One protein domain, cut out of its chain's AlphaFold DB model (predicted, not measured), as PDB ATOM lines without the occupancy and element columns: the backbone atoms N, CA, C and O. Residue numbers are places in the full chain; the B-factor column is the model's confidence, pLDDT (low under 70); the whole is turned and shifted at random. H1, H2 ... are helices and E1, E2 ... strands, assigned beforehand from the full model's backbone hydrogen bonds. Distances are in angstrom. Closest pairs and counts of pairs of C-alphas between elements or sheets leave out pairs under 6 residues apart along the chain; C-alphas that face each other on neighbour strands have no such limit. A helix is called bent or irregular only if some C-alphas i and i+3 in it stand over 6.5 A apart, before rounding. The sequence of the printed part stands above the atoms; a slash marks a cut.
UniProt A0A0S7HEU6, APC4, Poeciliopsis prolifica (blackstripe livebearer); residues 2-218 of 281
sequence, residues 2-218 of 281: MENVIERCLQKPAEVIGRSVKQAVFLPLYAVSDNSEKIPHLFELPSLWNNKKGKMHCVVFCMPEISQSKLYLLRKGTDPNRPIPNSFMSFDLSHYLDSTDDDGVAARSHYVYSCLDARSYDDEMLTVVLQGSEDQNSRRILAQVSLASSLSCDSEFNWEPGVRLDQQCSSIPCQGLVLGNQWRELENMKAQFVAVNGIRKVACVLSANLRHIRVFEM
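What this domain is: This is residues 2 to 218 of the 281 residues of the protein "APC4" of Poeciliopsis prolifica (blackstripe livebearer) (UniProt A0A0S7HEU6). Three sheets are stacked face to face in turn: E1 E2 E3 E4 E9, then the curled E5 E6 E7 E8 E10, then E11 E12 E13. One long helix, H1, sticks out from this body as an arm, residues 2 to 23 standing free, and the long hairpin E5 and E6 reaches to the other end of the longest axis. The printed part has 217 residues with three named helices and 13 strands, in the order H1, E1 to E8, H2, H3, E9 to E13. The first sheet is mixed, the others antiparallel; the class is mixed, helices and strands. It is only just loose, close to compact, with a radius of gyration of the C-alphas of 20.7 A, and spans 86 by 42 by 37 A.

Where its parts are: H1, residues 2 to 20, begins at C-alpha 2 (-36.584, 18.559, 16.701) and is 28.2 A long. E1 is residues 47 to 51, E2 56 to 63 at 22.4 A, E3 67 to 77 at 27.0 A, and E4 88 to 92. E5 is residues 94 to 100, E6 106 to 120 at 35.6 A, E7 125 to 132 at 21.6 A, and E8 140 to 146. H2 is residues 147 to 150, H3 166 to 171, E9 174 to 176, E10 183 to 185, E11 191 to 197, E12 202 to 207, and E13 213 to 217, ending at C-alpha 217 (-0.407, 23.420, 57.146).

How they stand to each other: E1 E2 E3 E4, E5 E6 E7 E8 and E11 E12 E13 are meanders, each strand the antiparallel neighbour of the one before. N 59 and O 74 of E2 and E3 are 2.8 A apart; E9 is parallel to E4, with N 175 and O 90 at 2.9 A. E6 bends by 80 degrees at residue 117, pairing with E5 over 106 to 112 (N 95 and O 111, 2.8 A) and with E7 over 113 to 120 (N 116 and O 129, 2.9 A). The closest C-alphas of E3 and E6 are those of Ser 69 and Ser 114, 4.7 A; of E6 and E11, Asp 117 and Phe 193, 5.3 A. E10 is an edge strand beside E8, with N 184 and O 142 at 2.9 A. In E12 and E13, N 205 and O 214 are 2.8 A apart. H2 and H3 only graze the first sheet; H1 is on no sheet. H3 is irregular, C-alphas 167 and 170 being 8.3 A apart. O i to N i+4 pairs within hydrogen-bond range are 13 of 15 in H1 and 0 of 2 in H3, which has 1 of 3 O i to N i+3 pairs; H2 is too short for an i+4 pair.

The domain as a whole: The farthest C-alphas, those of Met 2 and Asp 103, are 88.5 A apart; without residues 2 to 23 the body spans 56 by 41 by 37 A. The printed part has no cut. The links H1 to E1 and H2 to H3 are long. Mean pLDDT of the printed part is 86.0; it is under 70 at residues 34 to 43, 96 to 109, 134 to 137, 150, and 152 to 153.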
ATOM      1  N   MET A   2     -36.863  17.307  15.976       90.88
ATOM      2  CA  MET A   2     -36.584  18.559  16.701       90.88
ATOM      3  C   MET A   2     -35.224  18.506  17.417       90.88
ATOM      4  O   MET A   2     -34.423  19.422  17.254       90.88
ATOM      5  N   GLU A   3     -34.921  17.408  18.120       94.25
ATOM      6  CA  GLU A   3     -33.646  17.243  18.840       94.25
ATOM      7  C   GLU A   3     -32.435  17.368  17.910       94.25
ATOM      8  O   GLU A   3     -31.509  18.096  18.227       94.25
ATOM      9  N   ASN A   4     -32.477  16.764  16.717       93.62
ATOM     10  CA  ASN A   4     -31.400  16.851  15.721       93.62
ATOM     11  C   ASN A   4     -31.132  18.297  15.251       93.62
ATOM     12  O   ASN A   4     -30.021  18.624  14.837       93.62
ATOM     13  N   VAL A   5     -32.149  19.169  15.278       95.19
ATOM     14  CA  VAL A   5     -31.995  20.598  14.960       95.19
ATOM     15  C   VAL A   5     -31.381  21.341  16.146       95.19
ATOM     16  O   VAL A   5     -30.455  22.123  15.943       95.19
ATOM     17  N   ILE A   6     -31.833  21.054  17.372       95.94
ATOM     18  CA  ILE A   6     -31.265  21.612  18.610       95.94
ATOM     19  C   ILE A   6     -29.785  21.220  18.739       95.94
ATOM     20  O   ILE A   6     -28.931  22.088  18.888       95.94
ATOM     21  N   GLU A   7     -29.465  19.935  18.591       96.69
ATOM     22  CA  GLU A   7     -28.106  19.393  18.630       96.69
ATOM     23  C   GLU A   7     -27.198  20.083  17.602       96.69
ATOM     24  O   GLU A   7     -26.134  20.589  17.954       96.69
ATOM     25  N   ARG A   8     -27.648  20.215  16.346       94.25
ATOM     26  CA  ARG A   8     -26.891  20.917  15.298       94.25
ATOM     27  C   ARG A   8     -26.682  22.405  15.613       94.25
ATOM     28  O   ARG A   8     -25.642  22.968  15.264       94.25
ATOM     29  N   CYS A   9     -27.644  23.049  16.274       95.81
ATOM     30  CA  CYS A   9     -27.509  24.420  16.767       95.81
ATOM     31  C   CYS A   9     -26.525  24.542  17.944       95.81
ATOM     32  O   CYS A   9     -25.869  25.575  18.045       95.81
ATOM     33  N   LEU A  10     -26.369  23.505  18.774       96.56
ATOM     34  CA  LEU A  10     -25.399  23.450  19.879       96.56
ATOM     35  C   LEU A  10     -23.978  23.068  19.417       96.56
ATOM     36  O   LEU A  10     -22.999  23.598  19.938       96.56
ATOM     37  N   GLN A  11     -23.847  22.207  18.404       96.88
ATOM     38  CA  GLN A  11     -22.557  21.809  17.819       96.88
ATOM     39  C   GLN A  11     -21.892  22.946  17.025       96.88
ATOM     40  O   GLN A  11     -20.676  23.138  17.096       96.88
ATOM     41  N   LYS A  12     -22.675  23.737  16.274       96.62
ATOM     42  CA  LYS A  12     -22.142  24.771  15.370       96.62
ATOM     43  C   LYS A  12     -21.274  25.844  16.069       96.62
ATOM     44  O   LYS A  12     -20.235  26.185  15.504       96.62
ATOM     45  N   PRO A  13     -21.618  26.371  17.264       97.62
ATOM     46  CA  PRO A  13     -20.722  27.231  18.039       97.62
ATOM     47  C   PRO A  13     -19.364  26.587  18.335       97.62
ATOM     48  O   PRO A  13     -18.341  27.239  18.142       97.62
ATOM     49  N   ALA A  14     -19.331  25.309  18.728       96.81
ATOM     50  CA  ALA A  14     -18.086  24.601  19.024       96.81
ATOM     51  C   ALA A  14     -17.197  24.447  17.775       96.81
ATOM     52  O   ALA A  14     -15.995  24.699  17.854       96.81
ATOM     53  N   GLU A  15     -17.773  24.136  16.604       96.56
ATOM     54  CA  GLU A  15     -17.026  24.132  15.333       96.56
ATOM     55  C   GLU A  15     -16.414  25.503  15.004       96.56
ATOM     56  O   GLU A  15     -15.259  25.591  14.586       96.56
ATOM     57  N   VAL A  16     -17.194  26.580  15.155       97.94
ATOM     58  CA  VAL A  16     -16.766  27.944  14.802       97.94
ATOM     59  C   VAL A  16     -15.688  28.447  15.761       97.94
ATOM     60  O   VAL A  16     -14.674  28.976  15.306       97.94
ATOM     61  N   ILE A  17     -15.863  28.233  17.068       97.88
ATOM     62  CA  ILE A  17     -14.872  28.591  18.091       97.88
ATOM     63  C   ILE A  17     -13.598  27.766  17.885       97.88
ATOM     64  O   ILE A  17     -12.516  28.346  17.795       97.88
ATOM     65  N   GLY A  18     -13.711  26.446  17.698       96.62
ATOM     66  CA  GLY A  18     -12.564  25.568  17.456       96.62
ATOM     67  C   GLY A  18     -11.738  25.964  16.225       96.62
ATOM     68  O   GLY A  18     -10.514  25.960  16.289       96.62
ATOM     69  N   ARG A  19     -12.382  26.398  15.129       96.62
ATOM     70  CA  ARG A  19     -11.694  26.914  13.922       96.62
ATOM     71  C   ARG A  19     -11.141  28.340  14.069       96.62
ATOM     72  O   ARG A  19     -10.343  28.761  13.231       96.62
ATOM     73  N   SER A  20     -11.571  29.094  15.083       96.94
ATOM     74  CA  SER A  20     -11.045  30.436  15.385       96.94
ATOM     75  C   SER A  20      -9.731  30.391  16.172       96.94
ATOM     76  O   SER A  20      -8.878  31.262  15.988       96.94
ATOM     77  N   VAL A  21      -9.537  29.352  16.993       95.81
ATOM     78  CA  VAL A  21      -8.295  29.117  17.737       95.81
ATOM     79  C   VAL A  21      -7.181  28.723  16.765       95.81
ATOM     80  O   VAL A  21      -7.354  27.865  15.903       95.81
ATOM     81  N   LYS A  22      -6.013  29.352  16.915       94.31
ATOM     82  CA  LYS A  22      -4.803  29.062  16.137       94.31
ATOM     83  C   LYS A  22      -3.624  28.869  17.081       94.31
ATOM     84  O   LYS A  22      -3.535  29.540  18.107       94.31
ATOM     85  N   GLN A  23      -2.696  27.992  16.705       92.50
ATOM     86  CA  GLN A  23      -1.421  27.834  17.400       92.50
ATOM     87  C   GLN A  23      -0.597  29.122  17.255       92.50
ATOM     88  O   GLN A  23      -0.053  29.391  16.186       92.50
ATOM     89  N   ALA A  24      -0.523  29.923  18.319       90.56
ATOM     90  CA  ALA A  24       0.260  31.161  18.333       90.56
ATOM     91  C   ALA A  24       1.753  30.918  18.610       90.56
ATOM     92  O   ALA A  24       2.602  31.645  18.106       90.56
ATOM     93  N   VAL A  25       2.073  29.903  19.421       89.06
ATOM     94  CA  VAL A  25       3.428  29.583  19.895       89.06
ATOM     95  C   VAL A  25       3.574  28.060  19.988       89.06
ATOM     96  O   VAL A  25       2.615  27.367  20.322       89.06
ATOM     97  N   PHE A  26       4.772  27.541  19.712       91.19
ATOM     98  CA  PHE A  26       5.162  26.149  19.950       91.19
ATOM     99  C   PHE A  26       6.606  26.124  20.460       91.19
ATOM    100  O   PHE A  26       7.477  26.747  19.856       91.19
ATOM    101  N   LEU A  27       6.843  25.445  21.585       90.62
ATOM    102  CA  LEU A  27       8.136  25.382  22.273       90.62
ATOM    103  C   LEU A  27       8.435  23.914  22.617       90.62
ATOM    104  O   LEU A  27       7.884  23.402  23.592       90.62
ATOM    105  N   PRO A  28       9.244  23.203  21.813       92.88
ATOM    106  CA  PRO A  28       9.577  21.812  22.088       92.88
ATOM    107  C   PRO A  28      10.596  21.751  23.239       92.88
ATOM    108  O   PRO A  28      11.719  22.237  23.105       92.88
ATOM    109  N   LEU A  29      10.192  21.183  24.382       92.69
ATOM    110  CA  LEU A  29      11.003  21.182  25.607       92.69
ATOM    111  C   LEU A  29      12.100  20.098  25.561       92.69
ATOM    112  O   LEU A  29      13.260  20.404  25.318       92.69
ATOM    113  N   TYR A  30      11.740  18.830  25.745       91.69
ATOM    114  CA  TYR A  30      12.673  17.698  25.785       91.69
ATOM    115  C   TYR A  30      12.040  16.453  25.158       91.69
ATOM    116  O   TYR A  30      10.829  16.414  24.925       91.69
ATOM    117  N   ALA A  31      12.861  15.449  24.851       88.25
ATOM    118  CA  ALA A  31      12.375  14.086  24.637       88.25
ATOM    119  C   ALA A  31      12.299  13.338  25.978       88.25
ATOM    120  O   ALA A  31      13.096  13.603  26.872       88.25
ATOM    121  N   VAL A  32      11.353  12.407  26.101       82.38
ATOM    122  CA  VAL A  32      11.258  11.463  27.226       82.38
ATOM    123  C   VAL A  32      11.641  10.088  26.697       82.38
ATOM    124  O   VAL A  32      11.099   9.673  25.671       82.38
ATOM    125  N   SER A  33      12.548   9.380  27.365       76.56
ATOM    126  CA  SER A  33      12.855   7.991  27.021       76.56
ATOM    127  C   SER A  33      11.677   7.054  27.313       76.56
ATOM    128  O   SER A  33      11.113   7.075  28.408       76.56
ATOM    129  N   ASP A  34      11.387   6.132  26.386       66.12
ATOM    130  CA  ASP A  34      10.346   5.084  26.510       66.12
ATOM    131  C   ASP A  34      10.536   4.139  27.721       66.12
ATOM    132  O   ASP A  34       9.681   3.306  28.019       66.12
ATOM    133  N   ASN A  35      11.674   4.256  28.410       55.88
ATOM    134  CA  ASN A  35      12.070   3.459  29.565       55.88
ATOM    135  C   ASN A  35      11.579   4.025  30.914       55.88
ATOM    136  O   ASN A  35      11.890   3.433  31.946       55.88
ATOM    137  N   SER A  36      10.851   5.152  30.932       57.12
ATOM    138  CA  SER A  36      10.219   5.649  32.162       57.12
ATOM    139  C   SER A  36       9.210   4.624  32.694       57.12
ATOM    140  O   SER A  36       8.372   4.108  31.946       57.12
ATOM    141  N   GLU A  37       9.301   4.284  33.982       57.34
ATOM    142  CA  GLU A  37       8.393   3.311  34.591       57.34
ATOM    143  C   GLU A  37       6.944   3.819  34.573       57.34
ATOM    144  O   GLU A  37       6.680   5.018  34.585       57.34
ATOM    145  N   LYS A  38       5.976   2.891  34.545       56.91
ATOM    146  CA  LYS A  38       4.546   3.175  34.296       56.91
ATOM    147  C   LYS A  38       3.812   3.772  35.507       56.91
ATOM    148  O   LYS A  38       2.758   3.285  35.919       56.91
ATOM    149  N   ILE A  39       4.380   4.831  36.064       58.91
ATOM    150  CA  ILE A  39       3.742   5.750  37.000       58.91
ATOM    151  C   ILE A  39       2.588   6.456  36.258       58.91
ATOM    152  O   ILE A  39       2.726   6.799  35.082       58.91
ATOM    153  N   PRO A  40       1.420   6.676  36.888       61.12
ATOM    154  CA  PRO A  40       0.341   7.426  36.255       61.12
ATOM    155  C   PRO A  40       0.731   8.905  36.081       61.12
ATOM    156  O   PRO A  40       0.646   9.683  37.031       61.12
ATOM    157  N   HIS A  41       1.060   9.302  34.844       65.69
ATOM    158  CA  HIS A  41       1.472  10.660  34.425       65.69
ATOM    159  C   HIS A  41       0.519  11.816  34.815       65.69
ATOM    160  O   HIS A  41       0.819  12.980  34.571       65.69
ATOM    161  N   LEU A  42      -0.639  11.529  35.420       63.66
ATOM    162  CA  LEU A  42      -1.583  12.525  35.934       63.66
ATOM    163  C   LEU A  42      -1.004  13.364  37.093       63.66
ATOM    164  O   LEU A  42      -1.445  14.491  37.302       63.66
ATOM    165  N   PHE A  43      -0.032  12.821  37.836       64.88
ATOM    166  CA  PHE A  43       0.600  13.473  38.994       64.88
ATOM    167  C   PHE A  43       2.022  13.984  38.725       64.88
ATOM    168  O   PHE A  43       2.663  14.512  39.627       64.88
ATOM    169  N   GLU A  44       2.535  13.820  37.509       76.50
ATOM    170  CA  GLU A  44       3.938  14.082  37.177       76.50
ATOM    171  C   GLU A  44       4.172  15.549  36.758       76.50
ATOM    172  O   GLU A  44       3.227  16.327  36.559       76.50
ATOM    173  N   LEU A  45       5.442  15.940  36.635       86.19
ATOM    174  CA  LEU A  45       5.853  17.140  35.904       86.19
ATOM    175  C   LEU A  45       5.795  16.857  34.385       86.19
ATOM    176  O   LEU A  45       6.049  15.725  33.979       86.19
ATOM    177  N   PRO A  46       5.503  17.846  33.514       93.06
ATOM    178  CA  PRO A  46       5.436  19.288  33.762       93.06
ATOM    179  C   PRO A  46       4.149  19.765  34.458       93.06
ATOM    180  O   PRO A  46       3.043  19.356  34.113       93.06
ATOM    181  N   SER A  47       4.282  20.727  35.374       94.19
ATOM    182  CA  SER A  47       3.150  21.424  35.996       94.19
ATOM    183  C   SER A  47       2.885  22.775  35.321       94.19
ATOM    184  O   SER A  47       3.792  23.599  35.205       94.19
ATOM    185  N   LEU A  48       1.639  23.020  34.902       94.88
ATOM    186  CA  LEU A  48       1.180  24.270  34.283       94.88
ATOM    187  C   LEU A  48       0.403  25.129  35.297       94.88
ATOM    188  O   LEU A  48      -0.583  24.672  35.871       94.88
ATOM    189  N   TRP A  49       0.787  26.398  35.445       95.31
ATOM    190  CA  TRP A  49       0.081  27.405  36.247       95.31
ATOM    191  C   TRP A  49      -0.353  28.605  35.394       95.31
ATOM    192  O   TRP A  49       0.299  28.973  34.413       95.31
ATOM    193  N   ASN A  50      -1.457  29.246  35.781       95.75
ATOM    194  CA  ASN A  50      -1.944  30.489  35.184       95.75
ATOM    195  C   ASN A  50      -1.923  31.595  36.242       95.75
ATOM    196  O   ASN A  50      -2.873  31.729  37.016       95.75
ATOM    197  N   ASN A  51      -0.849  32.387  36.254       93.62
ATOM    198  CA  ASN A  51      -0.699  33.504  37.171       93.62
ATOM    199  C   ASN A  51      -1.598  34.661  36.716       93.62
ATOM    200  O   ASN A  51      -1.288  35.407  35.776       93.62
ATOM    201  N   LYS A  52      -2.749  34.786  37.387       92.25
ATOM    202  CA  LYS A  52      -3.821  35.723  37.022       92.25
ATOM    203  C   LYS A  52      -3.427  37.176  37.287       92.25
ATOM    204  O   LYS A  52      -3.766  38.036  36.473       92.25
ATOM    205  N   LYS A  53      -2.695  37.450  38.377       91.44
ATOM    206  CA  LYS A  53      -2.200  38.798  38.723       91.44
ATOM    207  C   LYS A  53      -1.227  39.311  37.653       91.44
ATOM    208  O   LYS A  53      -1.420  40.380  37.078       91.44
ATOM    209  N   GLY A  54      -0.202  38.514  37.354       89.81
ATOM    210  CA  GLY A  54       0.874  38.817  36.412       89.81
ATOM    211  C   GLY A  54       0.490  38.668  34.938       89.81
ATOM    212  O   GLY A  54       1.252  39.114  34.077       89.81
ATOM    213  N   LYS A  55      -0.679  38.079  34.637       94.38
ATOM    214  CA  LYS A  55      -1.179  37.772  33.281       94.38
ATOM    215  C   LYS A  55      -0.170  36.947  32.476       94.38
ATOM    216  O   LYS A  55       0.254  37.340  31.383       94.38
ATOM    217  N   MET A  56       0.270  35.833  33.061       94.25
ATOM    218  CA  MET A  56       1.276  34.944  32.479       94.25
ATOM    219  C   MET A  56       1.019  33.468  32.802       94.25
ATOM    220  O   MET A  56       0.570  33.120  33.892       94.25
ATOM    221  N   HIS A  57       1.347  32.602  31.850       95.06
ATOM    222  CA  HIS A  57       1.427  31.161  32.043       95.06
ATOM    223  C   HIS A  57       2.831  30.791  32.517       95.06
ATOM    224  O   HIS A  57       3.817  31.237  31.922       95.06
ATOM    225  N   CYS A  58       2.911  29.957  33.549       95.00
ATOM    226  CA  CYS A  58       4.155  29.378  34.048       95.00
ATOM    227  C   CYS A  58       4.135  27.864  33.808       95.00
ATOM    228  O   CYS A  58       3.112  27.225  34.045       95.00
ATOM    229  N   VAL A  59       5.254  27.282  33.376       95.69
ATOM    230  CA  VAL A  59       5.455  25.827  33.318       95.69
ATOM    231  C   VAL A  59       6.692  25.483  34.130       95.69
ATOM    232  O   VAL A  59       7.759  26.046  33.882       95.69
ATOM    233  N   VAL A  60       6.543  24.564  35.079       95.31
ATOM    234  CA  VAL A  60       7.630  24.027  35.906       95.31
ATOM    235  C   VAL A  60       7.878  22.577  35.510       95.31
ATOM    236  O   VAL A  60       6.921  21.819  35.352       95.31
ATOM    237  N   PHE A  61       9.138  22.190  35.304       94.88
ATOM    238  CA  PHE A  61       9.503  20.840  34.858       94.88
ATOM    239  C   PHE A  61      10.957  20.475  35.171       94.88
ATOM    240  O   PHE A  61      11.781  21.340  35.452       94.88
ATOM    241  N   CYS A  62      11.282  19.188  35.070       92.94
ATOM    242  CA  CYS A  62      12.644  18.661  35.161       92.94
ATOM    243  C   CYS A  62      13.070  18.066  33.814       92.94
ATOM    244  O   CYS A  62      12.226  17.732  32.986       92.94
ATOM    245  N   MET A  63      14.378  17.900  33.607       92.19
ATOM    246  CA  MET A  63      14.932  17.163  32.462       92.19
ATOM    247  C   MET A  63      15.965  16.143  32.974       92.19
ATOM    248  O   MET A  63      17.163  16.376  32.812       92.19
ATOM    249  N   PRO A  64      15.544  15.039  33.632       85.31
ATOM    250  CA  PRO A  64      16.447  14.190  34.424       85.31
ATOM    251  C   PRO A  64      17.580  13.535  33.622       85.31
ATOM    252  O   PRO A  64      18.659  13.314  34.163       85.31
ATOM    253  N   GLU A  65      17.350  13.270  32.332       85.94
ATOM    254  CA  GLU A  65      18.350  12.744  31.384       85.94
ATOM    255  C   GLU A  65      19.469  13.757  31.062       85.94
ATOM    256  O   GLU A  65      20.561  13.369  30.653       85.94
ATOM    257  N   ILE A  66      19.202  15.055  31.255       88.38
ATOM    258  CA  ILE A  66      20.126  16.171  31.005       88.38
ATOM    259  C   ILE A  66      20.774  16.643  32.311       88.38
ATOM    260  O   ILE A  66      21.972  16.919  32.361       88.38
ATOM    261  N   SER A  67      19.981  16.763  33.376       88.88
ATOM    262  CA  SER A  67      20.442  17.118  34.715       88.88
ATOM    263  C   SER A  67      19.405  16.711  35.762       88.88
ATOM    264  O   SER A  67      18.260  17.164  35.733       88.88
ATOM    265  N   GLN A  68      19.818  15.874  36.714       87.12
ATOM    266  CA  GLN A  68      18.971  15.433  37.826       87.12
ATOM    267  C   GLN A  68      18.777  16.533  38.884       87.12
ATOM    268  O   GLN A  68      17.737  16.575  39.537       87.12
ATOM    269  N   SER A  69      19.747  17.446  39.021       89.88
ATOM    270  CA  SER A  69      19.764  18.522  40.021       89.88
ATOM    271  C   SER A  69      19.268  19.874  39.504       89.88
ATOM    272  O   SER A  69      19.589  20.910  40.086       89.88
ATOM    273  N   LYS A  70      18.478  19.902  38.418       92.81
ATOM    274  CA  LYS A  70      17.901  21.145  37.883       92.81
ATOM    275  C   LYS A  70      16.386  21.110  37.747       92.81
ATOM    276  O   LYS A  70      15.803  20.212  37.138       92.81
ATOM    277  N   LEU A  71      15.770  22.166  38.266       94.06
ATOM    278  CA  LEU A  71      14.358  22.491  38.092       94.06
ATOM    279  C   LEU A  71      14.240  23.656  37.105       94.06
ATOM    280  O   LEU A  71      14.944  24.653  37.234       94.06
ATOM    281  N   TYR A  72      13.367  23.545  36.112       94.50
ATOM    282  CA  TYR A  72      13.238  24.511  35.022       94.50
ATOM    283  C   TYR A  72      11.918  25.275  35.110       94.50
ATOM    284  O   TYR A  72      10.878  24.699  35.433       94.50
ATOM    285  N   LEU A  73      11.963  26.570  34.785       94.50
ATOM    286  CA  LEU A  73      10.813  27.472  34.793       94.50
ATOM    287  C   LEU A  73      10.706  28.223  33.462       94.50
ATOM    288  O   LEU A  73      11.538  29.068  33.132       94.50
ATOM    289  N   LEU A  74       9.624  27.958  32.730       94.31
ATOM    290  CA  LEU A  74       9.188  28.705  31.549       94.31
ATOM    291  C   LEU A  74       8.059  29.665  31.937       94.31
ATOM    292  O   LEU A  74       7.112  29.263  32.608       94.31
ATOM    293  N   ARG A  75       8.118  30.919  31.479       93.19
ATOM    294  CA  ARG A  75       7.075  31.938  31.682       93.19
ATOM    295  C   ARG A  75       6.762  32.660  30.374       93.19
ATOM    296  O   ARG A  75       7.664  33.181  29.725       93.19
ATOM    297  N   LYS A  76       5.487  32.740  29.987       93.06
ATOM    298  CA  LYS A  76       5.020  33.496  28.804       93.06
ATOM    299  C   LYS A  76       3.764  34.297  29.132       93.06
ATOM    300  O   LYS A  76       2.973  33.888  29.975       93.06
ATOM    301  N   GLY A  77       3.575  35.446  28.483       94.25
ATOM    302  CA  GLY A  77       2.364  36.252  28.654       94.25
ATOM    303  C   GLY A  77       1.108  35.502  28.199       94.25
ATOM    304  O   GLY A  77       1.176  34.660  27.307       94.25
ATOM    305  N   THR A  78      -0.049  35.823  28.786       94.06
ATOM    306  CA  THR A  78      -1.354  35.358  28.266       94.06
ATOM    307  C   THR A  78      -1.682  35.975  26.900       94.06
ATOM    308  O   THR A  78      -2.468  35.422  26.140       94.06
ATOM    309  N   ASP A  79      -1.078  37.126  26.590       93.00
ATOM    310  CA  ASP A  79      -0.941  37.653  25.231       93.00
ATOM    311  C   ASP A  79       0.410  37.173  24.660       93.00
ATOM    312  O   ASP A  79       1.447  37.530  25.232       93.00
ATOM    313  N   PRO A  80       0.436  36.405  23.551       89.06
ATOM    314  CA  PRO A  80       1.670  35.951  22.906       89.06
ATOM    315  C   PRO A  80       2.627  37.075  22.485       89.06
ATOM    316  O   PRO A  80       3.826  36.834  22.362       89.06
ATOM    317  N   ASN A  81       2.115  38.290  22.265       89.50
ATOM    318  CA  ASN A  81       2.899  39.448  21.827       89.50
ATOM    319  C   ASN A  81       3.547  40.203  22.999       89.50
ATOM    320  O   ASN A  81       4.374  41.087  22.776       89.50
ATOM    321  N   ARG A  82       3.179  39.883  24.248       91.75
ATOM    322  CA  ARG A  82       3.724  40.529  25.445       91.75
ATOM    323  C   ARG A  82       5.036  39.845  25.861       91.75
ATOM    324  O   ARG A  82       4.982  38.712  26.351       91.75
ATOM    325  N   PRO A  83       6.200  40.515  25.751       87.00
ATOM    326  CA  PRO A  83       7.440  39.982  26.302       87.00
ATOM    327  C   PRO A  83       7.346  39.882  27.831       87.00
ATOM    328  O   PRO A  83       6.694  40.695  28.491       87.00
ATOM    329  N   ILE A  84       8.014  38.875  28.387       89.50
ATOM    330  CA  ILE A  84       8.175  38.660  29.827       89.50
ATOM    331  C   ILE A  84       9.687  38.593  30.081       89.50
ATOM    332  O   ILE A  84      10.317  37.705  29.505       89.50
ATOM    333  N   PRO A  85      10.282  39.488  30.892       87.94
ATOM    334  CA  PRO A  85      11.709  39.424  31.204       87.94
ATOM    335  C   PRO A  85      12.009  38.138  31.975       87.94
ATOM    336  O   PRO A  85      11.167  37.682  32.760       87.94
ATOM    337  N   ASN A  86      13.178  37.539  31.748       87.62
ATOM    338  CA  ASN A  86      13.538  36.216  32.278       87.62
ATOM    339  C   ASN A  86      12.478  35.147  31.936       87.62
ATOM    340  O   ASN A  86      12.008  34.400  32.799       87.62
ATOM    341  N   SER A  87      12.052  35.105  30.664       89.62
ATOM    342  CA  SER A  87      10.992  34.195  30.186       89.62
ATOM    343  C   SER A  87      11.332  32.707  30.318       89.62
ATOM    344  O   SER A  87      10.442  31.864  30.209       89.62
ATOM    345  N   PHE A  88      12.602  32.370  30.543       91.50
ATOM    346  CA  PHE A  88      13.052  31.007  30.772       91.50
ATOM    347  C   PHE A  88      14.308  30.974  31.653       91.50
ATOM    348  O   PHE A  88      15.216  31.774  31.431       91.50
ATOM    349  N   MET A  89      14.370  30.050  32.619       92.31
ATOM    350  CA  MET A  89      15.550  29.822  33.463       92.31
ATOM    351  C   MET A  89      15.563  28.429  34.111       92.31
ATOM    352  O   MET A  89      14.594  27.669  34.023       92.31
ATOM    353  N   SER A  90      16.660  28.124  34.804       93.06
ATOM    354  CA  SER A  90      16.822  26.951  35.664       93.06
ATOM    355  C   SER A  90      17.241  27.334  37.084       93.06
ATOM    356  O   SER A  90      17.913  28.344  37.295       93.06
ATOM    357  N   PHE A  91      16.856  26.497  38.041       91.19
ATOM    358  CA  PHE A  91      17.296  26.528  39.428       91.19
ATOM    359  C   PHE A  91      18.207  25.325  39.670       91.19
ATOM    360  O   PHE A  91      17.804  24.191  39.398       91.19
ATOM    361  N   ASP A  92      19.423  25.574  40.151       90.94
ATOM    362  CA  ASP A  92      20.318  24.524  40.635       90.94
ATOM    363  C   ASP A  92      19.879  24.115  42.040       90.94
ATOM    364  O   ASP A  92      19.811  24.948  42.943       90.94
ATOM    365  N   LEU A  93      19.547  22.839  42.199       88.75
ATOM    366  CA  LEU A  93      19.086  22.236  43.446       88.75
ATOM    367  C   LEU A  93      20.259  21.820  44.352       88.75
ATOM    368  O   LEU A  93      20.041  21.308  45.448       88.75
ATOM    369  N   SER A  94      21.499  22.011  43.896       84.31
ATOM    370  CA  SER A  94      22.712  21.726  44.662       84.31
ATOM    371  C   SER A  94      22.931  22.801  45.732       84.31
ATOM    372  O   SER A  94      23.024  23.990  45.427       84.31
ATOM    373  N   HIS A  95      23.027  22.387  46.994       74.62
ATOM    374  CA  HIS A  95      23.142  23.275  48.147       74.62
ATOM    375  C   HIS A  95      24.481  23.087  48.865       74.62
ATOM    376  O   HIS A  95      24.961  21.967  49.040       74.62
ATOM    377  N   TYR A  96      25.073  24.183  49.335       61.22
ATOM    378  CA  TYR A  96      26.269  24.159  50.177       61.22
ATOM    379  C   TYR A  96      25.869  24.537  51.598       61.22
ATOM    380  O   TYR A  96      25.400  25.652  51.822       61.22
ATOM    381  N   LEU A  97      26.048  23.621  52.551       58.97
ATOM    382  CA  LEU A  97      25.932  23.934  53.971       58.97
ATOM    383  C   LEU A  97      27.337  24.072  54.563       58.97
ATOM    384  O   LEU A  97      28.152  23.151  54.486       58.97
ATOM    385  N   ASP A  98      27.610  25.237  55.147       50.53
ATOM    386  CA  ASP A  98      28.763  25.459  56.017       50.53
ATOM    387  C   ASP A  98      28.470  24.803  57.378       50.53
ATOM    388  O   ASP A  98      27.949  25.445  58.290       50.53
ATOM    389  N   SER A  99      28.759  23.504  57.506       50.97
ATOM    390  CA  SER A  99      28.713  22.805  58.797       50.97
ATOM    391  C   SER A  99      29.937  23.185  59.634       50.97
ATOM    392  O   SER A  99      31.078  22.951  59.235       50.97
ATOM    393  N   THR A 100      29.698  23.779  60.803       47.00
ATOM    394  CA  THR A 100      30.720  23.961  61.839       47.00
ATOM    395  C   THR A 100      30.862  22.665  62.626       47.00
ATOM    396  O   THR A 100      30.058  22.403  63.522       47.00
ATOM    397  N   ASP A 101      31.871  21.862  62.296       50.94
ATOM    398  CA  ASP A 101      32.249  20.725  63.133       50.94
ATOM    399  C   ASP A 101      32.816  21.229  64.475       50.94
ATOM    400  O   ASP A 101      33.459  22.281  64.538       50.94
ATOM    401  N   ASP A 102      32.610  20.458  65.546       55.00
ATOM    402  CA  ASP A 102      33.002  20.803  66.929       55.00
ATOM    403  C   ASP A 102      34.534  20.974  67.106       55.00
ATOM    404  O   ASP A 102      35.002  21.604  68.051       55.00
ATOM    405  N   ASP A 103      35.326  20.479  66.144       56.75
ATOM    406  CA  ASP A 103      36.792  20.623  66.058       56.75
ATOM    407  C   ASP A 103      37.238  21.897  65.291       56.75
ATOM    408  O   ASP A 103      38.404  22.073  64.938       56.75
ATOM    409  N   GLY A 104      36.308  22.813  64.987       53.47
ATOM    410  CA  GLY A 104      36.597  24.143  64.430       53.47
ATOM    411  C   GLY A 104      36.987  24.181  62.945       53.47
ATOM    412  O   GLY A 104      37.326  25.248  62.424       53.47
ATOM    413  N   VAL A 105      36.922  23.050  62.240       53.22
ATOM    414  CA  VAL A 105      37.100  22.976  60.785       53.22
ATOM    415  C   VAL A 105      35.747  23.194  60.105       53.22
ATOM    416  O   VAL A 105      34.793  22.463  60.348       53.22
ATOM    417  N   ALA A 106      35.651  24.198  59.231       50.41
ATOM    418  CA  ALA A 106      34.435  24.459  58.459       50.41
ATOM    419  C   ALA A 106      34.289  23.439  57.313       50.41
ATOM    420  O   ALA A 106      34.792  23.646  56.203       50.41
ATOM    421  N   ALA A 107      33.614  22.322  57.585       52.78
ATOM    422  CA  ALA A 107      33.307  21.309  56.590       52.78
ATOM    423  C   ALA A 107      32.185  21.797  55.662       52.78
ATOM    424  O   ALA A 107      31.023  21.906  56.056       52.78
ATOM    425  N   ARG A 108      32.520  22.066  54.394       55.41
ATOM    426  CA  ARG A 108      31.536  22.385  53.349       55.41
ATOM    427  C   ARG A 108      30.871  21.125  52.818       55.41
ATOM    428  O   ARG A 108      31.320  20.530  51.840       55.41
ATOM    429  N   SER A 109      29.774  20.756  53.463       64.81
ATOM    430  CA  SER A 109      28.918  19.654  53.042       64.81
ATOM    431  C   SER A 109      28.085  20.070  51.823       64.81
ATOM    432  O   SER A 109      27.219  20.944  51.903       64.81
ATOM    433  N   HIS A 110      28.375  19.456  50.674       72.56
ATOM    434  CA  HIS A 110      27.664  19.684  49.415       72.56
ATOM    435  C   HIS A 110      26.518  18.674  49.263       72.56
ATOM    436  O   HIS A 110      26.742  17.467  49.167       72.56
ATOM    437  N   TYR A 111      25.286  19.172  49.243       76.88
ATOM    438  CA  TYR A 111      24.065  18.380  49.125       76.88
ATOM    439  C   TYR A 111      23.501  18.511  47.715       76.88
ATOM    440  O   TYR A 111      23.082  19.592  47.310       76.88
ATOM    441  N   VAL A 112      23.486  17.412  46.959       86.31
ATOM    442  CA  VAL A 112      22.913  17.387  45.608       86.31
ATOM    443  C   VAL A 112      21.504  16.826  45.698       86.31
ATOM    444  O   VAL A 112      21.315  15.626  45.901       86.31
ATOM    445  N   TYR A 113      20.516  17.705  45.544       89.75
ATOM    446  CA  TYR A 113      19.113  17.321  45.493       89.75
ATOM    447  C   TYR A 113      18.638  17.117  44.055       89.75
ATOM    448  O   TYR A 113      19.064  17.806  43.131       89.75
ATOM    449  N   SER A 114      17.701  16.193  43.883       91.31
ATOM    450  CA  SER A 114      16.894  16.001  42.679       91.31
ATOM    451  C   SER A 114      15.442  16.376  42.974       91.31
ATOM    452  O   SER A 114      14.975  16.183  44.096       91.31
ATOM    453  N   CYS A 115      14.722  16.939  42.002       92.75
ATOM    454  CA  CYS A 115      13.308  17.295  42.172       92.75
ATOM    455  C   CYS A 115      12.402  16.173  41.650       92.75
ATOM    456  O   CYS A 115      12.602  15.675  40.541       92.75
ATOM    457  N   LEU A 116      11.415  15.785  42.462       92.38
ATOM    458  CA  LEU A 116      10.463  14.710  42.167       92.38
ATOM    459  C   LEU A 116       9.113  15.247  41.669       92.38
ATOM    460  O   LEU A 116       8.536  14.690  40.738       92.38
ATOM    461  N   ASP A 117       8.632  16.339  42.268       94.06
ATOM    462  CA  ASP A 117       7.431  17.075  41.858       94.06
ATOM    463  C   ASP A 117       7.523  18.534  42.340       94.06
ATOM    464  O   ASP A 117       8.204  18.840  43.325       94.06
ATOM    465  N   ALA A 118       6.837  19.442  41.647       94.94
ATOM    466  CA  ALA A 118       6.827  20.869  41.949       94.94
ATOM    467  C   ALA A 118       5.517  21.540  41.502       94.94
ATOM    468  O   ALA A 118       5.149  21.505  40.324       94.94
ATOM    469  N   ARG A 119       4.820  22.208  42.432       95.50
ATOM    470  CA  ARG A 119       3.503  22.831  42.210       95.50
ATOM    471  C   ARG A 119       3.453  24.255  42.756       95.50
ATOM    472  O   ARG A 119       3.886  24.515  43.874       95.50
ATOM    473  N   SER A 120       2.911  25.185  41.969       94.75
ATOM    474  CA  SER A 120       2.701  26.575  42.392       94.75
ATOM    475  C   SER A 120       1.732  26.633  43.573       94.75
ATOM    476  O   SER A 120       0.583  26.212  43.440       94.75
ATOM    477  N   TYR A 121       2.204  27.142  44.711       94.81
ATOM    478  CA  TYR A 121       1.396  27.372  45.911       94.81
ATOM    479  C   TYR A 121       0.441  28.547  45.681       94.81
ATOM    480  O   TYR A 121      -0.760  28.461  45.954       94.81
ATOM    481  N   ASP A 122       0.992  29.614  45.096       93.06
ATOM    482  CA  ASP A 122       0.306  30.820  44.659       93.06
ATOM    483  C   ASP A 122       1.000  31.427  43.411       93.06
ATOM    484  O   ASP A 122       1.555  30.711  42.574       93.06
ATOM    485  N   ASP A 123       0.923  32.748  43.239       91.88
ATOM    486  CA  ASP A 123       1.500  33.483  42.108       91.88
ATOM    487  C   ASP A 123       3.006  33.801  42.248       91.88
ATOM    488  O   ASP A 123       3.634  34.209  41.266       91.88
ATOM    489  N   GLU A 124       3.578  33.638  43.441       90.06
ATOM    490  CA  GLU A 124       4.918  34.091  43.848       90.06
ATOM    491  C   GLU A 124       5.752  32.968  44.505       90.06
ATOM    492  O   GLU A 124       6.984  33.040  44.483       90.06
ATOM    493  N   MET A 125       5.105  31.913  45.018       91.81
ATOM    494  CA  MET A 125       5.715  30.786  45.733       91.81
ATOM    495  C   MET A 125       5.492  29.437  45.021       91.81
ATOM    496  O   MET A 125       4.400  29.121  44.535       91.81
ATOM    497  N   LEU A 126       6.538  28.610  44.987       93.69
ATOM    498  CA  LEU A 126       6.557  27.274  44.385       93.69
ATOM    499  C   LEU A 126       6.896  26.219  45.446       93.69
ATOM    500  O   LEU A 126       7.981  26.249  46.015       93.69
ATOM    501  N   THR A 127       6.007  25.256  45.672       95.12
ATOM    502  CA  THR A 127       6.281  24.113  46.553       95.12
ATOM    503  C   THR A 127       7.002  23.021  45.770       95.12
ATOM    504  O   THR A 127       6.544  22.645  44.689       95.12
ATOM    505  N   VAL A 128       8.100  22.490  46.307       94.56
ATOM    506  CA  VAL A 128       8.916  21.438  45.679       94.56
ATOM    507  C   VAL A 128       9.099  20.240  46.612       94.56
ATOM    508  O   VAL A 128       9.229  20.402  47.828       94.56
ATOM    509  N   VAL A 129       9.133  19.037  46.033       94.56
ATOM    510  CA  VAL A 129       9.545  17.797  46.708       94.56
ATOM    511  C   VAL A 129      10.924  17.408  46.194       94.56
ATOM    512  O   VAL A 129      11.099  17.153  45.001       94.56
ATOM    513  N   LEU A 130      11.898  17.346  47.101       92.88
ATOM    514  CA  LEU A 130      13.293  17.044  46.790       92.88
ATOM    515  C   LEU A 130      13.723  15.682  47.354       92.88
ATOM    516  O   LEU A 130      13.265  15.265  48.421       92.88
ATOM    517  N   GLN A 131      14.640  15.015  46.653       91.56
ATOM    518  CA  GLN A 131      15.371  13.822  47.089       91.56
ATOM    519  C   GLN A 131      16.877  14.111  47.108       91.56
ATOM    520  O   GLN A 131      17.435  14.470  46.071       91.56
ATOM    521  N   GLY A 132      17.536  13.913  48.254       87.75
ATOM    522  CA  GLY A 132      19.004  13.901  48.348       87.75
ATOM    523  C   GLY A 132      19.623  12.658  47.692       87.75
ATOM    524  O   GLY A 132      18.913  11.689  47.402       87.75
ATOM    525  N   SER A 133      20.940  12.667  47.463       80.38
ATOM    526  CA  SER A 133      21.644  11.532  46.844       80.38
ATOM    527  C   SER A 133      21.560  10.243  47.682       80.38
ATOM    528  O   SER A 133      21.187  10.254  48.860       80.38
ATOM    529  N   GLU A 134      21.909   9.101  47.079       64.44
ATOM    530  CA  GLU A 134      21.902   7.811  47.787       64.44
ATOM    531  C   GLU A 134      22.885   7.799  48.971       64.44
ATOM    532  O   GLU A 134      22.525   7.310  50.042       64.44
ATOM    533  N   ASP A 135      24.048   8.450  48.832       65.19
ATOM    534  CA  ASP A 135      25.037   8.654  49.908       65.19
ATOM    535  C   ASP A 135      24.471   9.429  51.112       65.19
ATOM    536  O   ASP A 135      24.999   9.361  52.220       65.19
ATOM    537  N   GLN A 136      23.389  10.182  50.897       60.53
ATOM    538  CA  GLN A 136      22.729  11.046  51.874       60.53
ATOM    539  C   GLN A 136      21.414  10.416  52.364       60.53
ATOM    540  O   GLN A 136      20.431  11.114  52.608       60.53
ATOM    541  N   ASN A 137      21.377   9.082  52.488       61.69
ATOM    542  CA  ASN A 137      20.219   8.274  52.909       61.69
ATOM    543  C   ASN A 137      18.934   8.490  52.075       61.69
ATOM    544  O   ASN A 137      17.844   8.125  52.518       61.69
ATOM    545  N   SER A 138      19.026   9.067  50.867       72.31
ATOM    546  CA  SER A 138      17.864   9.428  50.032       72.31
ATOM    547  C   SER A 138      16.810  10.301  50.741       72.31
ATOM    548  O   SER A 138      15.611  10.184  50.439       72.31
ATOM    549  N   ARG A 139      17.247  11.166  51.678       86.62
ATOM    550  CA  ARG A 139      16.385  12.090  52.446       86.62
ATOM    551  C   ARG A 139      15.377  12.801  51.545       86.62
ATOM    552  O   ARG A 139      15.691  13.177  50.412       86.62
ATOM    553  N   ARG A 140      14.160  12.984  52.056       92.00
ATOM    554  CA  ARG A 140      13.056  13.654  51.360       92.00
ATOM    555  C   ARG A 140      12.775  14.993  52.017       92.00
ATOM    556  O   ARG A 140      12.603  15.031  53.226       92.00
ATOM    557  N   ILE A 141      12.689  16.063  51.236       92.62
ATOM    558  CA  ILE A 141      12.421  17.415  51.741       92.62
ATOM    559  C   ILE A 141      11.186  17.985  51.044       92.62
ATOM    560  O   ILE A 141      11.050  17.869  49.825       92.62
ATOM    561  N   LEU A 142      10.305  18.613  51.823       94.75
ATOM    562  CA  LEU A 142       9.278  19.531  51.334       94.75
ATOM    563  C   LEU A 142       9.796  20.955  51.530       94.75
ATOM    564  O   LEU A 142      10.156  21.311  52.650       94.75
ATOM    565  N   ALA A 143       9.822  21.768  50.477       92.75
ATOM    566  CA  ALA A 143      10.291  23.150  50.561       92.75
ATOM    567  C   ALA A 143       9.387  24.127  49.805       92.75
ATOM    568  O   ALA A 143       8.800  23.778  48.778       92.75
ATOM    569  N   GLN A 144       9.322  25.366  50.293       92.62
ATOM    570  CA  GLN A 144       8.764  26.506  49.574       92.62
ATOM    571  C   GLN A 144       9.889  27.334  48.951       92.62
ATOM    572  O   GLN A 144      10.886  27.665  49.592       92.62
ATOM    573  N   VAL A 145       9.712  27.682  47.681       90.12
ATOM    574  CA  VAL A 145      10.681  28.408  46.861       90.12
ATOM    575  C   VAL A 145      10.064  29.727  46.434       90.12
ATOM    576  O   VAL A 145       9.095  29.747  45.673       90.12
ATOM    577  N   SER A 146      10.638  30.841  46.888       89.38
ATOM    578  CA  SER A 146      10.224  32.152  46.396       89.38
ATOM    579  C   SER A 146      10.728  32.365  44.973       89.38
ATOM    580  O   SER A 146      11.928  32.311  44.686       89.38
ATOM    581  N   LEU A 147       9.796  32.643  44.064       84.94
ATOM    582  CA  LEU A 147      10.128  33.061  42.710       84.94
ATOM    583  C   LEU A 147      10.682  34.492  42.724       84.94
ATOM    584  O   LEU A 147      11.616  34.782  41.990       84.94
ATOM    585  N   ALA A 148      10.171  35.381  43.580       78.19
ATOM    586  CA  ALA A 148      10.546  36.799  43.587       78.19
ATOM    587  C   ALA A 148      12.061  37.038  43.757       78.19
ATOM    588  O   ALA A 148      12.638  37.835  43.018       78.19
ATOM    589  N   SER A 149      12.718  36.318  44.671       70.06
ATOM    590  CA  SER A 149      14.179  36.359  44.838       70.06
ATOM    591  C   SER A 149      14.908  35.688  43.668       70.06
ATOM    592  O   SER A 149      15.886  36.223  43.145       70.06
ATOM    593  N   SER A 150      14.409  34.533  43.228       69.44
ATOM    594  CA  SER A 150      15.054  33.674  42.229       69.44
ATOM    595  C   SER A 150      14.989  34.233  40.799       69.44
ATOM    596  O   SER A 150      15.831  33.903  39.972       69.44
ATOM    597  N   LEU A 151      14.018  35.105  40.505       72.88
ATOM    598  CA  LEU A 151      13.804  35.760  39.206       72.88
ATOM    599  C   LEU A 151      14.727  36.972  38.943       72.88
ATOM    600  O   LEU A 151      14.608  37.591  37.885       72.88
ATOM    601  N   SER A 152      15.622  37.318  39.875       69.12
ATOM    602  CA  SER A 152      16.453  38.541  39.869       69.12
ATOM    603  C   SER A 152      17.703  38.507  38.971       69.12
ATOM    604  O   SER A 152      18.532  39.410  39.038       69.12
ATOM    605  N   CYS A 153      17.867  37.482  38.132       69.31
ATOM    606  CA  CYS A 153      19.033  37.333  37.259       69.31
ATOM    607  C   CYS A 153      19.030  38.351  36.097       69.31
ATOM    608  O   CYS A 153      18.028  38.469  35.399       69.31
ATOM    609  N   ASP A 154      20.155  39.014  35.815       70.06
ATOM    610  CA  ASP A 154      20.298  39.920  34.653       70.06
ATOM    611  C   ASP A 154      20.529  39.182  33.310       70.06
ATOM    612  O   ASP A 154      20.668  39.807  32.258       70.06
ATOM    613  N   SER A 155      20.624  37.846  33.321       79.62
ATOM    614  CA  SER A 155      20.928  37.037  32.135       79.62
ATOM    615  C   SER A 155      19.653  36.524  31.459       79.62
ATOM    616  O   SER A 155      18.982  35.634  31.979       79.62
ATOM    617  N   GLU A 156      19.335  37.047  30.269       83.56
ATOM    618  CA  GLU A 156      18.185  36.584  29.484       83.56
ATOM    619  C   GLU A 156      18.511  35.388  28.573       83.56
ATOM    620  O   GLU A 156      19.459  35.405  27.781       83.56
ATOM    621  N   PHE A 157      17.652  34.364  28.614       89.00
ATOM    622  CA  PHE A 157      17.729  33.215  27.713       89.00
ATOM    623  C   PHE A 157      17.192  33.533  26.310       89.00
ATOM    624  O   PHE A 157      15.988  33.728  26.116       89.00
ATOM    625  N   ASN A 158      18.078  33.500  25.314       87.25
ATOM    626  CA  ASN A 158      17.731  33.653  23.903       87.25
ATOM    627  C   ASN A 158      17.490  32.277  23.260       87.25
ATOM    628  O   ASN A 158      18.415  31.655  22.749       87.25
ATOM    629  N   TRP A 159      16.241  31.802  23.310       88.75
ATOM    630  CA  TRP A 159      15.828  30.507  22.748       88.75
ATOM    631  C   TRP A 159      15.960  30.491  21.215       88.75
ATOM    632  O   TRP A 159      15.294  31.273  20.534       88.75
ATOM    633  N   GLU A 160      16.740  29.559  20.658       88.56
ATOM    634  CA  GLU A 160      16.904  29.411  19.204       88.56
ATOM    635  C   GLU A 160      15.649  28.806  18.530       88.56
ATOM    636  O   GLU A 160      15.272  27.666  18.832       88.56
ATOM    637  N   PRO A 161      14.966  29.522  17.609       83.69
ATOM    638  CA  PRO A 161      13.718  29.043  17.017       83.69
ATOM    639  C   PRO A 161      13.885  27.743  16.220       83.69
ATOM    640  O   PRO A 161      14.710  27.650  15.316       83.69
ATOM    641  N   GLY A 162      13.047  26.749  16.521       84.00
ATOM    642  CA  GLY A 162      13.068  25.433  15.869       84.00
ATOM    643  C   GLY A 162      14.019  24.414  16.508       84.00
ATOM    644  O   GLY A 162      13.898  23.228  16.207       84.00
ATOM    645  N   VAL A 163      14.897  24.839  17.421       91.06
ATOM    646  CA  VAL A 163      15.755  23.953  18.221       91.06
ATOM    647  C   VAL A 163      15.026  23.565  19.517       91.06
ATOM    648  O   VAL A 163      14.280  24.364  20.095       91.06
ATOM    649  N   ARG A 164      15.213  22.318  19.972       92.50
ATOM    650  CA  ARG A 164      14.627  21.795  21.219       92.50
ATOM    651  C   ARG A 164      15.410  22.316  22.432       92.50
ATOM    652  O   ARG A 164      16.584  22.655  22.292       92.50
ATOM    653  N   LEU A 165      14.783  22.463  23.601       92.94
ATOM    654  CA  LEU A 165      15.443  23.102  24.754       92.94
ATOM    655  C   LEU A 165      16.603  22.266  25.314       92.94
ATOM    656  O   LEU A 165      17.661  22.809  25.625       92.94
ATOM    657  N   ASP A 166      16.418  20.951  25.420       92.19
ATOM    658  CA  ASP A 166      17.453  20.005  25.859       92.19
ATOM    659  C   ASP A 166      18.738  20.064  25.006       92.19
ATOM    660  O   ASP A 166      19.836  19.917  25.534       92.19
ATOM    661  N   GLN A 167      18.625  20.365  23.710       92.12
ATOM    662  CA  GLN A 167      19.749  20.518  22.776       92.12
ATOM    663  C   GLN A 167      20.565  21.806  22.984       92.12
ATOM    664  O   GLN A 167      21.709  21.880  22.542       92.12
ATOM    665  N   GLN A 168      19.993  22.810  23.651       91.88
ATOM    666  CA  GLN A 168      20.595  24.129  23.900       91.88
ATOM    667  C   GLN A 168      20.697  24.432  25.408       91.88
ATOM    668  O   GLN A 168      20.740  25.584  25.834       91.88
ATOM    669  N   CYS A 169      20.724  23.392  26.247       87.75
ATOM    670  CA  CYS A 169      20.538  23.535  27.689       87.75
ATOM    671  C   CYS A 169      21.701  24.214  28.440       87.75
ATOM    672  O   CYS A 169      21.559  24.569  29.609       87.75
ATOM    673  N   SER A 170      22.855  24.373  27.791       86.31
ATOM    674  CA  SER A 170      24.078  24.951  28.361       86.31
ATOM    675  C   SER A 170      24.065  26.479  28.444       86.31
ATOM    676  O   SER A 170      24.794  27.037  29.259       86.31
ATOM    677  N   SER A 171      23.234  27.158  27.645       89.12
ATOM    678  CA  SER A 171      23.051  28.617  27.677       89.12
ATOM    679  C   SER A 171      21.869  29.067  28.547       89.12
ATOM    680  O   SER A 171      21.601  30.263  28.641       89.12
ATOM    681  N   ILE A 172      21.167  28.134  29.203       91.56
ATOM    682  CA  ILE A 172      20.074  28.435  30.137       91.56
ATOM    683  C   ILE A 172      20.637  29.146  31.388       91.56
ATOM    684  O   ILE A 172      21.474  28.557  32.081       91.56
ATOM    685  N   PRO A 173      20.143  30.349  31.750       91.31
ATOM    686  CA  PRO A 173      20.465  31.010  33.012       91.31
ATOM    687  C   PRO A 173      20.166  30.098  34.203       91.31
ATOM    688  O   PRO A 173      19.093  29.491  34.289       91.31
ATOM    689  N   CYS A 174      21.125  29.984  35.118       89.56
ATOM    690  CA  CYS A 174      21.068  29.053  36.235       89.56
ATOM    691  C   CYS A 174      21.250  29.812  37.549       89.56
ATOM    692  O   CYS A 174      22.335  30.312  37.832       89.56
ATOM    693  N   GLN A 175      20.180  29.895  38.334       88.06
ATOM    694  CA  GLN A 175      20.181  30.515  39.656       88.06
ATOM    695  C   GLN A 175      20.379  29.419  40.714       88.06
ATOM    696  O   GLN A 175      19.744  28.371  40.623       88.06
ATOM    697  N   GLY A 176      21.225  29.635  41.722       83.38
ATOM    698  CA  GLY A 176      21.289  28.721  42.870       83.38
ATOM    699  C   GLY A 176      19.982  28.776  43.666       83.38
ATOM    700  O   GLY A 176      19.498  29.873  43.960       83.38
ATOM    701  N   LEU A 177      19.394  27.623  43.994       79.75
ATOM    702  CA  LEU A 177      18.166  27.572  44.780       79.75
ATOM    703  C   LEU A 177      18.457  27.953  46.234       79.75
ATOM    704  O   LEU A 177      19.022  27.160  46.974       79.75
ATOM    705  N   VAL A 178      18.027  29.142  46.660       73.62
ATOM    706  CA  VAL A 178      18.107  29.540  48.072       73.62
ATOM    707  C   VAL A 178      16.897  28.983  48.814       73.62
ATOM    708  O   VAL A 178      15.819  29.582  48.809       73.62
ATOM    709  N   LEU A 179      17.087  27.838  49.471       74.50
ATOM    710  CA  LEU A 179      16.167  27.369  50.500       74.50
ATOM    711  C   LEU A 179      16.282  28.314  51.709       74.50
ATOM    712  O   LEU A 179      17.324  28.381  52.356       74.50
ATOM    713  N   GLY A 180      15.223  29.086  51.977       72.56
ATOM    714  CA  GLY A 180      15.101  29.887  53.201       72.56
ATOM    715  C   GLY A 180      14.708  29.017  54.400       72.56
ATOM    716  O   GLY A 180      14.894  27.809  54.379       72.56
ATOM    717  N   ASN A 181      14.070  29.595  55.418       78.44
ATOM    718  CA  ASN A 181      13.616  28.826  56.590       78.44
ATOM    719  C   ASN A 181      12.373  27.945  56.307       78.44
ATOM    720  O   ASN A 181      11.926  27.212  57.179       78.44
ATOM    721  N   GLN A 182      11.791  28.015  55.104       85.25
ATOM    722  CA  GLN A 182      10.539  27.336  54.740       85.25
ATOM    723  C   GLN A 182      10.778  25.973  54.064       85.25
ATOM    724  O   GLN A 182      10.347  25.737  52.932       85.25
ATOM    725  N   TRP A 183      11.461  25.060  54.754       89.12
ATOM    726  CA  TRP A 183      11.550  23.649  54.369       89.12
ATOM    727  C   TRP A 183      11.491  22.738  55.593       89.12
ATOM    728  O   TRP A 183      11.799  23.161  56.703       89.12
ATOM    729  N   ARG A 184      11.098  21.479  55.385       90.50
ATOM    730  CA  ARG A 184      11.119  20.430  56.412       90.50
ATOM    731  C   ARG A 184      11.502  19.079  55.823       90.50
ATOM    732  O   ARG A 184      11.148  18.766  54.681       90.50
ATOM    733  N   GLU A 185      12.215  18.274  56.604       91.19
ATOM    734  CA  GLU A 185      12.502  16.887  56.242       91.19
ATOM    735  C   GLU A 185      11.259  16.006  56.448       91.19
ATOM    736  O   GLU A 185      10.501  16.150  57.403       91.19
ATOM    737  N   LEU A 186      11.020  15.092  55.513       92.44
ATOM    738  CA  LEU A 186       9.860  14.208  55.487       92.44
ATOM    739  C   LEU A 186      10.236  12.841  56.064       92.44
ATOM    740  O   LEU A 186      10.262  11.825  55.363       92.44
ATOM    741  N   GLU A 187      10.538  12.824  57.362       88.94
ATOM    742  CA  GLU A 187      11.003  11.626  58.060       88.94
ATOM    743  C   GLU A 187      10.068  10.427  57.872       88.94
ATOM    744  O   GLU A 187       8.837  10.544  57.912       88.94
ATOM    745  N   ASN A 188      10.651   9.241  57.685       87.12
ATOM    746  CA  ASN A 188       9.922   7.987  57.478       87.12
ATOM    747  C   ASN A 188       8.919   8.020  56.297       87.12
ATOM    748  O   ASN A 188       7.991   7.208  56.234       87.12
ATOM    749  N   MET A 189       9.092   8.931  55.327       90.94
ATOM    750  CA  MET A 189       8.218   9.065  54.160       90.94
ATOM    751  C   MET A 189       8.999   9.036  52.843       90.94
ATOM    752  O   MET A 189       9.740   9.955  52.510       90.94
ATOM    753  N   LYS A 190       8.741   8.021  52.008       92.38
ATOM    754  CA  LYS A 190       9.183   7.996  50.600       92.38
ATOM    755  C   LYS A 190       8.301   8.910  49.739       92.38
ATOM    756  O   LYS A 190       7.532   8.425  48.911       92.38
ATOM    757  N   ALA A 191       8.344  10.212  50.010       93.44
ATOM    758  CA  ALA A 191       7.608  11.246  49.284       93.44
ATOM    759  C   ALA A 191       7.949  11.246  47.784       93.44
ATOM    760  O   ALA A 191       9.087  10.946  47.414       93.44
ATOM    761  N   GLN A 192       6.965  11.576  46.946       92.69
ATOM    762  CA  GLN A 192       7.121  11.607  45.489       92.69
ATOM    763  C   GLN A 192       6.345  12.750  44.827       92.69
ATOM    764  O   GLN A 192       6.911  13.436  43.987       92.69
ATOM    765  N   PHE A 193       5.084  12.967  45.214       94.25
ATOM    766  CA  PHE A 193       4.205  13.979  44.611       94.25
ATOM    767  C   PHE A 193       3.672  14.943  45.669       94.25
ATOM    768  O   PHE A 193       3.566  14.577  46.843       94.25
ATOM    769  N   VAL A 194       3.267  16.143  45.255       95.38
ATOM    770  CA  VAL A 194       2.615  17.127  46.123       95.38
ATOM    771  C   VAL A 194       1.389  17.740  45.445       95.38
ATOM    772  O   VAL A 194       1.390  18.045  44.260       95.38
ATOM    773  N   ALA A 195       0.326  17.949  46.214       95.31
ATOM    774  CA  ALA A 195      -0.810  18.789  45.852       95.31
ATOM    775  C   ALA A 195      -0.882  19.963  46.836       95.31
ATOM    776  O   ALA A 195      -0.636  19.785  48.026       95.31
ATOM    777  N   VAL A 196      -1.200  21.167  46.360       95.50
ATOM    778  CA  VAL A 196      -1.086  22.406  47.150       95.50
ATOM    779  C   VAL A 196      -2.304  23.305  46.996       95.50
ATOM    780  O   VAL A 196      -3.013  23.247  45.991       95.50
ATOM    781  N   ASN A 197      -2.549  24.144  48.001       95.50
ATOM    782  CA  ASN A 197      -3.618  25.132  47.984       95.50
ATOM    783  C   ASN A 197      -3.256  26.342  48.862       95.50
ATOM    784  O   ASN A 197      -3.629  26.379  50.034       95.50
ATOM    785  N   GLY A 198      -2.591  27.352  48.289       92.38
ATOM    786  CA  GLY A 198      -2.230  28.583  49.008       92.38
ATOM    787  C   GLY A 198      -3.421  29.424  49.490       92.38
ATOM    788  O   GLY A 198      -3.278  30.208  50.419       92.38
ATOM    789  N   ILE A 199      -4.633  29.223  48.949       92.56
ATOM    790  CA  ILE A 199      -5.853  29.881  49.465       92.56
ATOM    791  C   ILE A 199      -6.271  29.272  50.813       92.56
ATOM    792  O   ILE A 199      -6.788  29.975  51.678       92.56
ATOM    793  N   ARG A 200      -6.060  27.961  50.992       94.81
ATOM    794  CA  ARG A 200      -6.331  27.229  52.242       94.81
ATOM    795  C   ARG A 200      -5.084  26.987  53.094       94.81
ATOM    796  O   ARG A 200      -5.197  26.306  54.101       94.81
ATOM    797  N   LYS A 201      -3.932  27.516  52.678       94.81
ATOM    798  CA  LYS A 201      -2.643  27.419  53.369       94.81
ATOM    799  C   LYS A 201      -2.166  25.986  53.660       94.81
ATOM    800  O   LYS A 201      -1.560  25.720  54.691       94.81
ATOM    801  N   VAL A 202      -2.441  25.042  52.752       95.75
ATOM    802  CA  VAL A 202      -2.120  23.612  52.946       95.75
ATOM    803  C   VAL A 202      -1.379  22.981  51.771       95.75
ATOM    804  O   VAL A 202      -1.612  23.314  50.603       95.75
ATOM    805  N   ALA A 203      -0.539  21.999  52.094       96.31
ATOM    806  CA  ALA A 203       0.076  21.059  51.164       96.31
ATOM    807  C   ALA A 203      -0.279  19.611  51.544       96.31
ATOM    808  O   ALA A 203      -0.518  19.281  52.702       96.31
ATOM    809  N   CYS A 204      -0.312  18.726  50.556       96.19
ATOM    810  CA  CYS A 204      -0.642  17.315  50.695       96.19
ATOM    811  C   CYS A 204       0.392  16.506  49.910       96.19
ATOM    812  O   CYS A 204       0.409  16.545  48.681       96.19
ATOM    813  N   VAL A 205       1.261  15.784  50.613       96.38
ATOM    814  CA  VAL A 205       2.336  14.985  50.017       96.38
ATOM    815  C   VAL A 205       1.876  13.538  49.875       96.38
ATOM    816  O   VAL A 205       1.364  12.942  50.824       96.38
ATOM    817  N   LEU A 206       2.093  12.957  48.696       94.75
ATOM    818  CA  LEU A 206       1.824  11.556  48.381       94.75
ATOM    819  C   LEU A 206       3.149  10.809  48.194       94.75
ATOM    820  O   LEU A 206       4.068  11.272  47.514       94.75
ATOM    821  N   SER A 207       3.252   9.635  48.809       93.31
ATOM    822  CA  SER A 207       4.426   8.766  48.685       93.31
ATOM    823  C   SER A 207       4.438   7.945  47.391       93.31
ATOM    824  O   SER A 207       3.396   7.669  46.798       93.31
ATOM    825  N   ALA A 208       5.627   7.495  46.978       89.50
ATOM    826  CA  ALA A 208       5.857   6.744  45.738       89.50
ATOM    827  C   ALA A 208       5.023   5.450  45.605       89.50
ATOM    828  O   ALA A 208       4.789   4.978  44.498       89.50
ATOM    829  N   ASN A 209       4.541   4.877  46.716       89.50
ATOM    830  CA  ASN A 209       3.674   3.693  46.702       89.50
ATOM    831  C   ASN A 209       2.178   4.006  46.478       89.50
ATOM    832  O   ASN A 209       1.363   3.083  46.505       89.50
ATOM    833  N   LEU A 210       1.823   5.287  46.301       89.88
ATOM    834  CA  LEU A 210       0.467   5.810  46.107       89.88
ATOM    835  C   LEU A 210      -0.530   5.477  47.244       89.88
ATOM    836  O   LEU A 210      -1.737   5.460  47.014       89.88
ATOM    837  N   ARG A 211      -0.050   5.190  48.467       91.69
ATOM    838  CA  ARG A 211      -0.890   4.746  49.605       91.69
ATOM    839  C   ARG A 211      -0.706   5.527  50.904       91.69
ATOM    840  O   ARG A 211      -1.656   5.615  51.671       91.69
ATOM    841  N   HIS A 212       0.480   6.070  51.179       94.19
ATOM    842  CA  HIS A 212       0.715   6.912  52.360       94.19
ATOM    843  C   HIS A 212       0.710   8.391  51.950       94.19
ATOM    844  O   HIS A 212       1.472   8.803  51.067       94.19
ATOM    845  N   ILE A 213      -0.175   9.155  52.589       96.00
ATOM    846  CA  ILE A 213      -0.391  10.592  52.408       96.00
ATOM    847  C   ILE A 213      -0.076  11.290  53.732       96.00
ATOM    848  O   ILE A 213      -0.415  10.764  54.791       96.00
ATOM    849  N   ARG A 214       0.520  12.483  53.668       96.00
ATOM    850  CA  ARG A 214       0.588  13.428  54.792       96.00
ATOM    851  C   ARG A 214       0.085  14.794  54.346       96.00
ATOM    852  O   ARG A 214       0.365  15.213  53.223       96.00
ATOM    853  N   VAL A 215      -0.648  15.473  55.219       95.94
ATOM    854  CA  VAL A 215      -1.135  16.842  55.006       95.94
ATOM    855  C   VAL A 215      -0.381  17.762  55.958       95.94
ATOM    856  O   VAL A 215      -0.155  17.396  57.106       95.94
ATOM    857  N   PHE A 216       0.011  18.927  55.458       94.56
ATOM    858  CA  PHE A 216       0.760  19.951  56.172       94.56
ATOM    859  C   PHE A 216       0.010  21.276  56.058       94.56
ATOM    860  O   PHE A 216      -0.405  21.656  54.958       94.56
ATOM    861  N   GLU A 217      -0.140  21.984  57.172       93.38
ATOM    862  CA  GLU A 217      -0.407  23.420  57.146       93.38
ATOM    863  C   GLU A 217       0.916  24.146  56.866       93.38
ATOM    864  O   GLU A 217       1.974  23.711  57.315       93.38
ATOM    865  N   MET A 218       0.881  25.181  56.027       89.12
ATOM    866  CA  MET A 218       2.083  25.795  55.442       89.12
ATOM    867  C   MET A 218       2.392  27.198  55.977       89.12
ATOM    868  O   MET A 218       3.451  27.743  55.678       89.12
TER     869      MET A 218